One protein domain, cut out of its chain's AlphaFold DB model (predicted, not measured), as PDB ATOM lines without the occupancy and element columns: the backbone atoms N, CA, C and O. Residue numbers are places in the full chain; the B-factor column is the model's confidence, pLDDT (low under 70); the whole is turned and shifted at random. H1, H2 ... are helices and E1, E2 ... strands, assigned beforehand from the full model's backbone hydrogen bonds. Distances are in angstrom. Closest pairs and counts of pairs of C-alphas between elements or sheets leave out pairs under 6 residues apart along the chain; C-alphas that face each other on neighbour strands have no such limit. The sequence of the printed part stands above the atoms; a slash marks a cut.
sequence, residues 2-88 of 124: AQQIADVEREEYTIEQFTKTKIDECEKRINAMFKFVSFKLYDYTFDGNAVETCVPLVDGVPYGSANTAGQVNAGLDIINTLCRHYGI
ATOM      1  N   ALA A   2      -0.740  39.937 127.215       83.69
ATOM      2  CA  ALA A   2       0.172  41.019 127.638       83.69
ATOM      3  C   ALA A   2       1.595  40.548 128.017       83.69
ATOM      4  O   ALA A   2       2.564  41.155 127.585       83.69
ATOM      5  N   GLN A   3       1.726  39.432 128.750       82.50
ATOM      6  CA  GLN A   3       3.043  38.891 129.120       82.50
ATOM      7  C   GLN A   3       3.860  38.438 127.901       82.50
ATOM      8  O   GLN A   3       5.028  38.767 127.795       82.50
ATOM      9  N   GLN A   4       3.223  37.750 126.949       85.19
ATOM     10  CA  GLN A   4       3.884  37.295 125.720       85.19
ATOM     11  C   GLN A   4       4.354  38.466 124.849       85.19
ATOM     12  O   GLN A   4       5.399  38.366 124.226       85.19
ATOM     13  N   ILE A   5       3.597  39.569 124.817       88.25
ATOM     14  CA  ILE A   5       4.001  40.792 124.111       88.25
ATOM     15  C   ILE A   5       5.223  41.411 124.798       88.25
ATOM     16  O   ILE A   5       6.215  41.671 124.131       88.25
ATOM     17  N   ALA A   6       5.193  41.556 126.126       89.50
ATOM     18  CA  ALA A   6       6.313  42.114 126.887       89.50
ATOM     19  C   ALA A   6       7.598  41.269 126.774       89.50
ATOM     20  O   ALA A   6       8.701  41.814 126.746       89.50
ATOM     21  N   ASP A   7       7.465  39.941 126.706       90.50
ATOM     22  CA  ASP A   7       8.601  39.037 126.525       90.50
ATOM     23  C   ASP A   7       9.230  39.216 125.127       90.50
ATOM     24  O   ASP A   7      10.451  39.329 125.021       90.50
ATOM     25  N   VAL A   8       8.410  39.333 124.071       90.75
ATOM     26  CA  VAL A   8       8.878  39.591 122.694       90.75
ATOM     27  C   VAL A   8       9.527  40.974 122.568       90.75
ATOM     28  O   VAL A   8      10.625  41.077 122.030       90.75
ATOM     29  N   GLU A   9       8.921  42.025 123.129       89.56
ATOM     30  CA  GLU A   9       9.492  43.385 123.123       89.56
ATOM     31  C   GLU A   9      10.866  43.430 123.812       89.56
ATOM     32  O   GLU A   9      11.786  44.129 123.376       89.56
ATOM     33  N   ARG A  10      11.040  42.654 124.888       91.44
ATOM     34  CA  ARG A  10      12.325  42.539 125.582       91.44
ATOM     35  C   ARG A  10      13.380  41.834 124.729       91.44
ATOM     36  O   ARG A  10      14.550  42.235 124.762       91.44
ATOM     37  N   GLU A  11      13.002  40.778 124.014       92.06
ATOM     38  CA  GLU A  11      13.902  40.082 123.092       92.06
ATOM     39  C   GLU A  11      14.326  40.997 121.938       92.06
ATOM     40  O   GLU A  11      15.527  41.133 121.696       92.06
ATOM     41  N   GLU A  12      13.380  41.692 121.300       87.69
ATOM     42  CA  GLU A  12      13.655  42.659 120.229       87.69
ATOM     43  C   GLU A  12      14.615  43.757 120.698       87.69
ATOM     44  O   GLU A  12      15.666  43.964 120.085       87.69
ATOM     45  N   TYR A  13      14.345  44.373 121.854       88.38
ATOM     46  CA  TYR A  13      15.239  45.376 122.437       88.38
ATOM     47  C   TYR A  13      16.656  44.828 122.668       88.38
ATOM     48  O   TYR A  13      17.651  45.500 122.389       88.38
ATOM     49  N   THR A  14      16.777  43.592 123.157       91.50
ATOM     50  CA  THR A  14      18.084  42.966 123.411       91.50
ATOM     51  C   THR A  14      18.862  42.742 122.110       91.50
ATOM     52  O   THR A  14      20.072  42.988 122.065       91.50
ATOM     53  N   ILE A  15      18.183  42.318 121.041       89.12
ATOM     54  CA  ILE A  15      18.777  42.115 119.712       89.12
ATOM     55  C   ILE A  15      19.254  43.446 119.116       89.12
ATOM     56  O   ILE A  15      20.356  43.518 118.559       89.12
ATOM     57  N   GLU A  16      18.470  44.514 119.265       86.69
ATOM     58  CA  GLU A  16      18.856  45.851 118.814       86.69
ATOM     59  C   GLU A  16      20.104  46.363 119.536       86.69
ATOM     60  O   GLU A  16      21.038  46.849 118.888       86.69
ATOM     61  N   GLN A  17      20.163  46.225 120.867       88.00
ATOM     62  CA  GLN A  17      21.339  46.629 121.642       88.00
ATOM     63  C   GLN A  17      22.579  45.833 121.234       88.00
ATOM     64  O   GLN A  17      23.638  46.419 121.009       88.00
ATOM     65  N   PHE A  18      22.446  44.515 121.059       90.88
ATOM     66  CA  PHE A  18      23.545  43.677 120.586       90.88
ATOM     67  C   PHE A  18      24.059  44.127 119.211       90.88
ATOM     68  O   PHE A  18      25.270  44.215 118.996       90.88
ATOM     69  N   THR A  19      23.149  44.451 118.290       87.94
ATOM     70  CA  THR A  19      23.499  44.922 116.944       87.94
ATOM     71  C   THR A  19      24.248  46.253 116.998       87.94
ATOM     72  O   THR A  19      25.289  46.382 116.354       87.94
ATOM     73  N   LYS A  20      23.785  47.206 117.820       87.25
ATOM     74  CA  LYS A  20      24.468  48.492 118.044       87.25
ATOM     75  C   LYS A  20      25.869  48.294 118.619       87.25
ATOM     76  O   LYS A  20      26.836  48.762 118.034       87.25
ATOM     77  N   THR A  21      26.007  47.496 119.679       90.88
ATOM     78  CA  THR A  21      27.320  47.217 120.284       90.88
ATOM     79  C   THR A  21      28.284  46.545 119.303       90.88
ATOM     80  O   THR A  21      29.469  46.868 119.274       90.88
ATOM     81  N   LYS A  22      27.796  45.617 118.471       91.31
ATOM     82  CA  LYS A  22      28.619  44.965 117.442       91.31
ATOM     83  C   LYS A  22      29.152  45.975 116.420       91.31
ATOM     84  O   LYS A  22      30.314  45.879 116.027       91.31
ATOM     85  N   ILE A  23      28.302  46.905 115.989       90.69
ATOM     86  CA  ILE A  23      28.664  47.992 115.075       90.69
ATOM     87  C   ILE A  23      29.735  48.889 115.708       90.69
ATOM     88  O   ILE A  23      30.800  49.069 115.112       90.69
ATOM     89  N   ASP A  24      29.498  49.356 116.934       90.81
ATOM     90  CA  ASP A  24      30.401  50.264 117.648       90.81
ATOM     91  C   ASP A  24      31.793  49.650 117.839       90.81
ATOM     92  O   ASP A  24      32.817  50.299 117.617       90.81
ATOM     93  N   GLU A  25      31.858  48.367 118.201       93.75
ATOM     94  CA  GLU A  25      33.131  47.667 118.368       93.75
ATOM     95  C   GLU A  25      33.863  47.445 117.034       93.75
ATOM     96  O   GLU A  25      35.093  47.527 116.988       93.75
ATOM     97  N   CYS A  26      33.145  47.210 115.930       91.31
ATOM     98  CA  CYS A  26      33.751  47.168 114.595       91.31
ATOM     99  C   CYS A  26      34.367  48.519 114.216       91.31
ATOM    100  O   CYS A  26      35.537  48.573 113.829       91.31
ATOM    101  N   GLU A  27      33.607  49.603 114.365       93.06
ATOM    102  CA  GLU A  27      34.067  50.953 114.042       93.06
ATOM    103  C   GLU A  27      35.268  51.354 114.904       93.06
ATOM    104  O   GLU A  27      36.288  51.808 114.385       93.06
ATOM    105  N   LYS A  28      35.217  51.076 116.208       94.88
ATOM    106  CA  LYS A  28      36.324  51.318 117.139       94.88
ATOM    107  C   LYS A  28      37.596  50.567 116.754       94.88
ATOM    108  O   LYS A  28      38.679  51.146 116.787       94.88
ATOM    109  N   ARG A  29      37.492  49.285 116.386       94.69
ATOM    110  CA  ARG A  29      38.654  48.481 115.969       94.69
ATOM    111  C   ARG A  29      39.268  48.991 114.675       94.69
ATOM    112  O   ARG A  29      40.491  48.998 114.566       94.69
ATOM    113  N   ILE A  30      38.440  49.409 113.719       93.56
ATOM    114  CA  ILE A  30      38.911  49.981 112.458       93.56
ATOM    115  C   ILE A  30      39.593  51.325 112.726       93.56
ATOM    116  O   ILE A  30      40.739  51.516 112.326       93.56
ATOM    117  N   ASN A  31      38.954  52.209 113.489       96.12
ATOM    118  CA  ASN A  31      39.495  53.527 113.820       96.12
ATOM    119  C   ASN A  31      40.786  53.467 114.637       96.12
ATOM    120  O   ASN A  31      41.653  54.313 114.456       96.12
ATOM    121  N   ALA A  32      40.981  52.429 115.453       96.12
ATOM    122  CA  ALA A  32      42.234  52.214 116.176       96.12
ATOM    123  C   ALA A  32      43.457  51.946 115.268       96.12
ATOM    124  O   ALA A  32      44.586  51.976 115.756       96.12
ATOM    125  N   MET A  33      43.263  51.662 113.973       94.88
ATOM    126  CA  MET A  33      44.363  51.448 113.022       94.88
ATOM    127  C   MET A  33      44.912  52.751 112.427       94.88
ATOM    128  O   MET A  33      46.058  52.779 111.965       94.88
ATOM    129  N   PHE A  34      44.101  53.807 112.436       95.56
ATOM    130  CA  PHE A  34      44.409  55.111 111.856       95.56
ATOM    131  C   PHE A  34      44.926  56.064 112.938       95.56
ATOM    132  O   PHE A  34      44.631  55.902 114.123       95.56
ATOM    133  N   LYS A  35      45.743  57.045 112.547       93.12
ATOM    134  CA  LYS A  35      46.333  58.015 113.486       93.12
ATOM    135  C   LYS A  35      45.714  59.401 113.371       93.12
ATOM    136  O   LYS A  35      45.730  60.146 114.344       93.12
ATOM    137  N   PHE A  36      45.240  59.751 112.183       93.56
ATOM    138  CA  PHE A  36      44.773  61.085 111.829       93.56
ATOM    139  C   PHE A  36      43.319  61.071 111.360       93.56
ATOM    140  O   PHE A  36      42.562  61.977 111.695       93.56
ATOM    141  N   VAL A  37      42.914  60.043 110.609       96.56
ATOM    142  CA  VAL A  37      41.522  59.903 110.163       96.56
ATOM    143  C   VAL A  37      40.721  59.013 111.099       96.56
ATOM    144  O   VAL A  37      41.242  58.064 111.679       96.56
ATOM    145  N   SER A  38      39.422  59.271 111.181       96.56
ATOM    146  CA  SER A  38      38.447  58.291 111.649       96.56
ATOM    147  C   SER A  38      37.432  58.019 110.547       96.56
ATOM    148  O   SER A  38      37.207  58.837 109.663       96.56
ATOM    149  N   PHE A  39      36.824  56.848 110.566       96.06
ATOM    150  CA  PHE A  39      35.759  56.450 109.669       96.06
ATOM    151  C   PHE A  39      34.464  56.376 110.457       96.06
ATOM    152  O   PHE A  39      34.388  55.670 111.463       96.06
ATOM    153  N   LYS A  40      33.444  57.068 109.950       94.81
ATOM    154  CA  LYS A  40      32.049  56.777 110.262       94.81
ATOM    155  C   LYS A  40      31.620  55.651 109.330       94.81
ATOM    156  O   LYS A  40      31.518  55.870 108.120       94.81
ATOM    157  N   LEU A  41      31.439  54.450 109.867       94.31
ATOM    158  CA  LEU A  41      31.048  53.264 109.098       94.31
ATOM    159  C   LEU A  41      29.539  53.042 109.122       94.31
ATOM    160  O   LEU A  41      29.002  52.348 108.264       94.31
ATOM    161  N   TYR A  42      28.845  53.659 110.074       92.25
ATOM    162  CA  TYR A  42      27.395  53.586 110.169       92.25
ATOM    163  C   TYR A  42      26.794  54.972 110.418       92.25
ATOM    164  O   TYR A  42      27.335  55.796 111.154       92.25
ATOM    165  N   ASP A  43      25.669  55.241 109.767       91.62
ATOM    166  CA  ASP A  43      24.763  56.333 110.108       91.62
ATOM    167  C   ASP A  43      23.494  55.772 110.749       91.62
ATOM    168  O   ASP A  43      23.276  54.563 110.743       91.62
ATOM    169  N   TYR A  44      22.638  56.638 111.278       88.81
ATOM    170  CA  TYR A  44      21.356  56.229 111.839       88.81
ATOM    171  C   TYR A  44      20.221  57.004 111.181       88.81
ATOM    172  O   TYR A  44      20.286  58.227 111.039       88.81
ATOM    173  N   THR A  45      19.165  56.297 110.777       89.62
ATOM    174  CA  THR A  45      17.930  56.953 110.335       89.62
ATOM    175  C   THR A  45      17.268  57.683 111.505       89.62
ATOM    176  O   THR A  45      17.604  57.457 112.668       89.62
ATOM    177  N   PHE A  46      16.277  58.532 111.215       86.12
ATOM    178  CA  PHE A  46      15.464  59.171 112.259       86.12
ATOM    179  C   PHE A  46      14.821  58.144 113.209       86.12
ATOM    180  O   PHE A  46      14.702  58.394 114.404       86.12
ATOM    181  N   ASP A  47      14.493  56.962 112.683       86.00
ATOM    182  CA  ASP A  47      13.922  55.843 113.438       86.00
ATOM    183  C   ASP A  47      14.977  55.032 114.220       86.00
ATOM    184  O   ASP A  47      14.643  54.053 114.880       86.00
ATOM    185  N   GLY A  48      16.260  55.409 114.157       81.56
ATOM    186  CA  GLY A  48      17.345  54.767 114.905       81.56
ATOM    187  C   GLY A  48      17.899  53.486 114.277       81.56
ATOM    188  O   GLY A  48      18.694  52.793 114.922       81.56
ATOM    189  N   ASN A  49      17.525  53.179 113.032       85.31
ATOM    190  CA  ASN A  49      18.064  52.043 112.286       85.31
ATOM    191  C   ASN A  49      19.446  52.380 111.726       85.31
ATOM    192  O   ASN A  49      19.623  53.431 111.107       85.31
ATOM    193  N   ALA A  50      20.413  51.484 111.923       87.00
ATOM    194  CA  ALA A  50      21.760  51.661 111.397       87.00
ATOM    195  C   ALA A  50      21.779  51.502 109.867       87.00
ATOM    196  O   ALA A  50      21.227  50.545 109.323       87.00
ATOM    197  N   VAL A  51      22.445  52.426 109.184       90.81
ATOM    198  CA  VAL A  51      22.664  52.425 107.736       90.81
ATOM    199  C   VAL A  51      24.159  52.354 107.494       90.81
ATOM    200  O   VAL A  51      24.899  53.226 107.945       90.81
ATOM    201  N   GLU A  52      24.605  51.322 106.783       89.88
ATOM    202  CA  GLU A  52      26.007  51.208 106.386       89.88
ATOM    203  C   GLU A  52      26.418  52.416 105.547       89.88
ATOM    204  O   GLU A  52      25.768  52.795 104.571       89.88
ATOM    205  N   THR A  53      27.522  53.025 105.948       90.88
ATOM    206  CA  THR A  53      28.172  54.115 105.239       90.88
ATOM    207  C   THR A  53      29.681  53.882 105.272       90.88
ATOM    208  O   THR A  53      30.168  52.845 105.715       90.88
ATOM    209  N   CYS A  54      30.455  54.808 104.729       93.19
ATOM    210  CA  CYS A  54      31.908  54.772 104.827       93.19
ATOM    211  C   CYS A  54      32.424  56.178 104.558       93.19
ATOM    212  O   CYS A  54      32.797  56.524 103.436       93.19
ATOM    213  N   VAL A  55      32.356  57.026 105.581       94.75
ATOM    214  CA  VAL A  55      32.754  58.428 105.466       94.75
ATOM    215  C   VAL A  55      34.037  58.644 106.262       94.75
ATOM    216  O   VAL A  55      33.998  58.564 107.492       94.75
ATOM    217  N   PRO A  56      35.166  58.940 105.594       96.12
ATOM    218  CA  PRO A  56      36.363  59.389 106.283       96.12
ATOM    219  C   PRO A  56      36.140  60.794 106.851       96.12
ATOM    220  O   PRO A  56      35.637  61.696 106.172       96.12
ATOM    221  N   LEU A  57      36.538  60.964 108.102       97.06
ATOM    222  CA  LEU A  57      36.451  62.178 108.890       97.06
ATOM    223  C   LEU A  57      37.861  62.646 109.262       97.06
ATOM    224  O   LEU A  57      38.720  61.853 109.648       97.06
ATOM    225  N   VAL A  58      38.067  63.954 109.174       96.31
ATOM    226  CA  VAL A  58      39.270  64.670 109.595       96.31
ATOM    227  C   VAL A  58      38.854  65.606 110.715       96.31
ATOM    228  O   VAL A  58      38.077  66.528 110.476       96.31
ATOM    229  N   ASP A  59      39.284  65.319 111.945       91.81
ATOM    230  CA  ASP A  59      38.853  66.046 113.149       91.81
ATOM    231  C   ASP A  59      37.318  66.194 113.252       91.81
ATOM    232  O   ASP A  59      36.777  67.234 113.626       91.81
ATOM    233  N   GLY A  60      36.591  65.138 112.868       92.81
ATOM    234  CA  GLY A  60      35.124  65.098 112.865       92.81
ATOM    235  C   GLY A  60      34.451  65.745 111.647       92.81
ATOM    236  O   GLY A  60      33.233  65.653 111.511       92.81
ATOM    237  N   VAL A  61      35.209  66.353 110.733       95.25
ATOM    238  CA  VAL A  61      34.694  66.944 109.489       95.25
ATOM    239  C   VAL A  61      34.816  65.937 108.341       95.25
ATOM    240  O   VAL A  61      35.888  65.358 108.168       95.25
ATOM    241  N   PRO A  62      33.779  65.724 107.509       96.38
ATOM    242  CA  PRO A  62      33.892  64.867 106.331       96.38
ATOM    243  C   PRO A  62      35.058  65.272 105.429       96.38
ATOM    244  O   PRO A  62      35.227  66.452 105.129       96.38
ATOM    245  N   TYR A  63      35.821  64.293 104.939       95.25
ATOM    246  CA  TYR A  63      36.989  64.500 104.073       95.25
ATOM    247  C   TYR A  63      36.734  65.501 102.934       95.25
ATOM    248  O   TYR A  63      37.521  66.420 102.715       95.25
ATOM    249  N   GLY A  64      35.593  65.380 102.246       93.56
ATOM    250  CA  GLY A  64      35.233  66.267 101.132       93.56
ATOM    251  C   GLY A  64      35.046  67.739 101.523       93.56
ATOM    252  O   GLY A  64      35.075  68.606 100.657       93.56
ATOM    253  N   SER A  65      34.879  68.027 102.813       96.25
ATOM    254  CA  SER A  65      34.724  69.372 103.378       96.25
ATOM    255  C   SER A  65      35.926  69.821 104.215       96.25
ATOM    256  O   SER A  65      35.940  70.956 104.689       96.25
ATOM    257  N   ALA A  66      36.925  68.959 104.411       95.75
ATOM    258  CA  ALA A  66      38.165  69.328 105.079       95.75
ATOM    259  C   ALA A  66      38.986  70.301 104.212       95.75
ATOM    260  O   ALA A  66      38.842  70.356 102.990       95.75
ATOM    261  N   ASN A  67      39.870  71.076 104.844       94.62
ATOM    262  CA  ASN A  67      40.801  71.937 104.114       94.62
ATOM    263  C   ASN A  67      41.867  71.106 103.370       94.62
ATOM    264  O   ASN A  67      42.045  69.919 103.638       94.62
ATOM    265  N   THR A  68      42.618  71.733 102.460       94.69
ATOM    266  CA  THR A  68      43.612  71.039 101.619       94.69
ATOM    267  C   THR A  68      44.641  70.256 102.437       94.69
ATOM    268  O   THR A  68      44.931  69.103 102.130       94.69
ATOM    269  N   ALA A  69      45.153  70.841 103.523       94.56
ATOM    270  CA  ALA A  69      46.108  70.172 104.404       94.56
ATOM    271  C   ALA A  69      45.503  68.942 105.102       94.56
ATOM    272  O   ALA A  69      46.155  67.903 105.196       94.56
ATOM    273  N   GLY A  70      44.254  69.044 105.561       95.75
ATOM    274  CA  GLY A  70      43.508  67.946 106.164       95.75
ATOM    275  C   GLY A  70      43.224  66.833 105.161       95.75
ATOM    276  O   GLY A  70      43.429  65.671 105.484       95.75
ATOM    277  N   GLN A  71      42.845  67.171 103.926       95.50
ATOM    278  CA  GLN A  71      42.631  66.194 102.856       95.50
ATOM    279  C   GLN A  71      43.919  65.442 102.501       95.50
ATOM    280  O   GLN A  71      43.928  64.212 102.472       95.50
ATOM    281  N   VAL A  72      45.031  66.155 102.297       95.69
ATOM    282  CA  VAL A  72      46.321  65.526 101.975       95.69
ATOM    283  C   VAL A  72      46.777  64.602 103.106       95.69
ATOM    284  O   VAL A  72      47.095  63.440 102.858       95.69
ATOM    285  N   ASN A  73      46.757  65.073 104.355       96.19
ATOM    286  CA  ASN A  73      47.182  64.260 105.497       96.19
ATOM    287  C   ASN A  73      46.242  63.083 105.777       96.19
ATOM    288  O   ASN A  73      46.711  62.006 106.142       96.19
ATOM    289  N   ALA A  74      44.941  63.242 105.531       96.50
ATOM    290  CA  ALA A  74      43.985  62.148 105.607       96.50
ATOM    291  C   ALA A  74      44.286  61.047 104.588       96.50
ATOM    292  O   ALA A  74      44.342  59.870 104.946       96.50
ATOM    293  N   GLY A  75      44.543  61.425 103.333       95.69
ATOM    294  CA  GLY A  75      44.941  60.478 102.294       95.69
ATOM    295  C   GLY A  75      46.227  59.733 102.657       95.69
ATOM    296  O   GLY A  75      46.286  58.508 102.539       95.69
ATOM    297  N   LEU A  76      47.233  60.448 103.170       96.69
ATOM    298  CA  LEU A  76      48.491  59.843 103.611       96.69
ATOM    299  C   LEU A  76      48.302  58.867 104.777       96.69
ATOM    300  O   LEU A  76      48.935  57.813 104.784       96.69
ATOM    301  N   ASP A  77      47.435  59.167 105.746       96.94
ATOM    302  CA  ASP A  77      47.203  58.273 106.888       96.94
ATOM    303  C   ASP A  77      46.504  56.980 106.459       96.94
ATOM    304  O   ASP A  77      46.871  55.889 106.906       96.94
ATOM    305  N   ILE A  78      45.556  57.091 105.525       95.88
ATOM    306  CA  ILE A  78      44.890  55.938 104.916       95.88
ATOM    307  C   ILE A  78      45.911  55.072 104.176       95.88
ATOM    308  O   ILE A  78      45.992  53.872 104.440       95.88
ATOM    309  N   ILE A  79      46.732  55.668 103.302       96.25
ATOM    310  CA  ILE A  79      47.758  54.932 102.552       96.25
ATOM    311  C   ILE A  79      48.737  54.256 103.513       96.25
ATOM    312  O   ILE A  79      48.946  53.053 103.409       96.25
ATOM    313  N   ASN A  80      49.275  54.985 104.493       96.00
ATOM    314  CA  ASN A  80      50.184  54.440 105.500       96.00
ATOM    315  C   ASN A  80      49.570  53.261 106.267       96.00
ATOM    316  O   ASN A  80      50.242  52.269 106.538       96.00
ATOM    317  N   THR A  81      48.295  53.361 106.640       95.88
ATOM    318  CA  THR A  81      47.602  52.295 107.372       95.88
ATOM    319  C   THR A  81      47.446  51.044 106.512       95.88
ATOM    320  O   THR A  81      47.716  49.941 106.986       95.88
ATOM    321  N   LEU A  82      47.103  51.205 105.230       95.06
ATOM    322  CA  LEU A  82      47.048  50.095 104.278       95.06
ATOM    323  C   LEU A  82      48.440  49.507 104.010       95.06
ATOM    324  O   LEU A  82      48.578  48.285 103.971       95.06
ATOM    325  N   CYS A  83      49.474  50.344 103.899       95.31
ATOM    326  CA  CYS A  83      50.856  49.898 103.738       95.31
ATOM    327  C   CYS A  83      51.299  49.004 104.898       95.31
ATOM    328  O   CYS A  83      51.767  47.892 104.659       95.31
ATOM    329  N   ARG A  84      51.061  49.425 106.148       94.62
ATOM    330  CA  ARG A  84      51.329  48.600 107.337       94.62
ATOM    331  C   ARG A  84      50.528  47.309 107.353       94.62
ATOM    332  O   ARG A  84      51.070  46.267 107.704       94.62
ATOM    333  N   HIS A  85      49.243  47.384 107.012       94.31
ATOM    334  CA  HIS A  85      48.350  46.232 107.074       94.31
ATOM    335  C   HIS A  85      48.752  45.140 106.075       94.31
ATOM    336  O   HIS A  85      48.779  43.964 106.429       94.31
ATOM    337  N   TYR A  86      49.093  45.527 104.845       94.69
ATOM    338  CA  TYR A  86      49.462  44.586 103.787       94.69
ATOM    339  C   TYR A  86      50.968  44.312 103.693       94.69
ATOM    340  O   TYR A  86      51.369  43.381 102.998       94.69
ATOM    341  N   GLY A  87      51.808  45.103 104.364       95.00
ATOM    342  CA  GLY A  87      53.266  45.020 104.254       95.00
ATOM    343  C   GLY A  87      53.793  45.419 102.871       95.00
ATOM    344  O   GLY A  87      54.846  44.936 102.455       95.00
ATOM    345  N   ILE A  88      53.054  46.256 102.135       94.00
ATOM    346  CA  ILE A  88      53.387  46.689 100.770       94.00
ATOM    347  C   ILE A  88      53.440  48.216 100.737       94.00
ATOM    348  O   ILE A  88      52.487  48.886 101.125       94.00
TER     349      ILE A  88
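What this domain is: This is residues 2 to 88 of the 124 residues of an uncharacterized protein of Muribaculaceae bacterium (UniProt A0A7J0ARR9). A long helix, H1, folds back through a tight link into a two-stranded hairpin, E1 and E2, that runs alongside its second half; a second helix, H2, stands crosswise at the end of the hairpin where E1 begins and E2 ends. Residues 2 to 15 of H1 stick out free as an arm and make much of the length. The printed part has 87 residues, with two named helices and two named strands in the order H1, E1, E2, H2; the sheet has the order E1 - E2, antiparallel, and the class is mixed, helices and strands. The whole is only just loose, close to extended, with a radius of gyration of the C-alphas of 17.8 A, and its flat outline spans 59 by 30 by 15 A.

Where its parts are: Find C-alpha 2 at (0.172, 41.019, 127.638); from there H1, residues 2 to 31, runs 43.5 A to C-alpha 31 at (39.495, 53.527, 113.820). Next comes E1, residues 37 to 44, 20.6 A long, and then E2, residues 50 to 58, 21.9 A long. E1 bends by 52 degrees at residue 41 and E2 by 66 degrees at residue 53. H2, residues 68 to 86, runs 27.2 A and ends at C-alpha 86, at (49.462, 44.586, 103.787).

How they stand to each other: Look first at the hairpin of E1 and E2, antiparallel at 154 degrees between their directions. The C-alphas of 39 and 56 face each other at 4.5 A; N 43 and O 51 are within hydrogen-bond range at 2.8 A, as are N 57 and O 38 at 2.7 A. H1 and E1 have 8 pairs of C-alphas within 8 A, the closest being those of Asn 31 and Ser 38, 5.3 A apart. H1 and E2 have 1 such pair, the C-alphas of Lys 20 and Ala 50, 7.8 A apart. Turn to H2: its closest C-alphas to E1 are those of Ala 74 and Val 37, 5.6 A apart, and to E2 those of Gly 70 and Val 58, 6.4 A apart. H1 and H2 are apart. In H1 and H2 every O i to N i+4 pair is within hydrogen-bond range.

The domain as a whole: The C-alphas of Ala 2 and Ile 88 are the two farthest apart, at 59.9 A. Without the free residues 2 to 15, the body of 73 residues spans 37 by 29 by 14 A. The printed part has no cut. The links H1 to E1 and E1 to E2 are tight, and E2 to H2 is short; in that last stretch residues 61 to 62 pair antiparallel with residues 57 to 58 of E2. The mean pLDDT of the printed part is 92.5, and no printed residue is under 70.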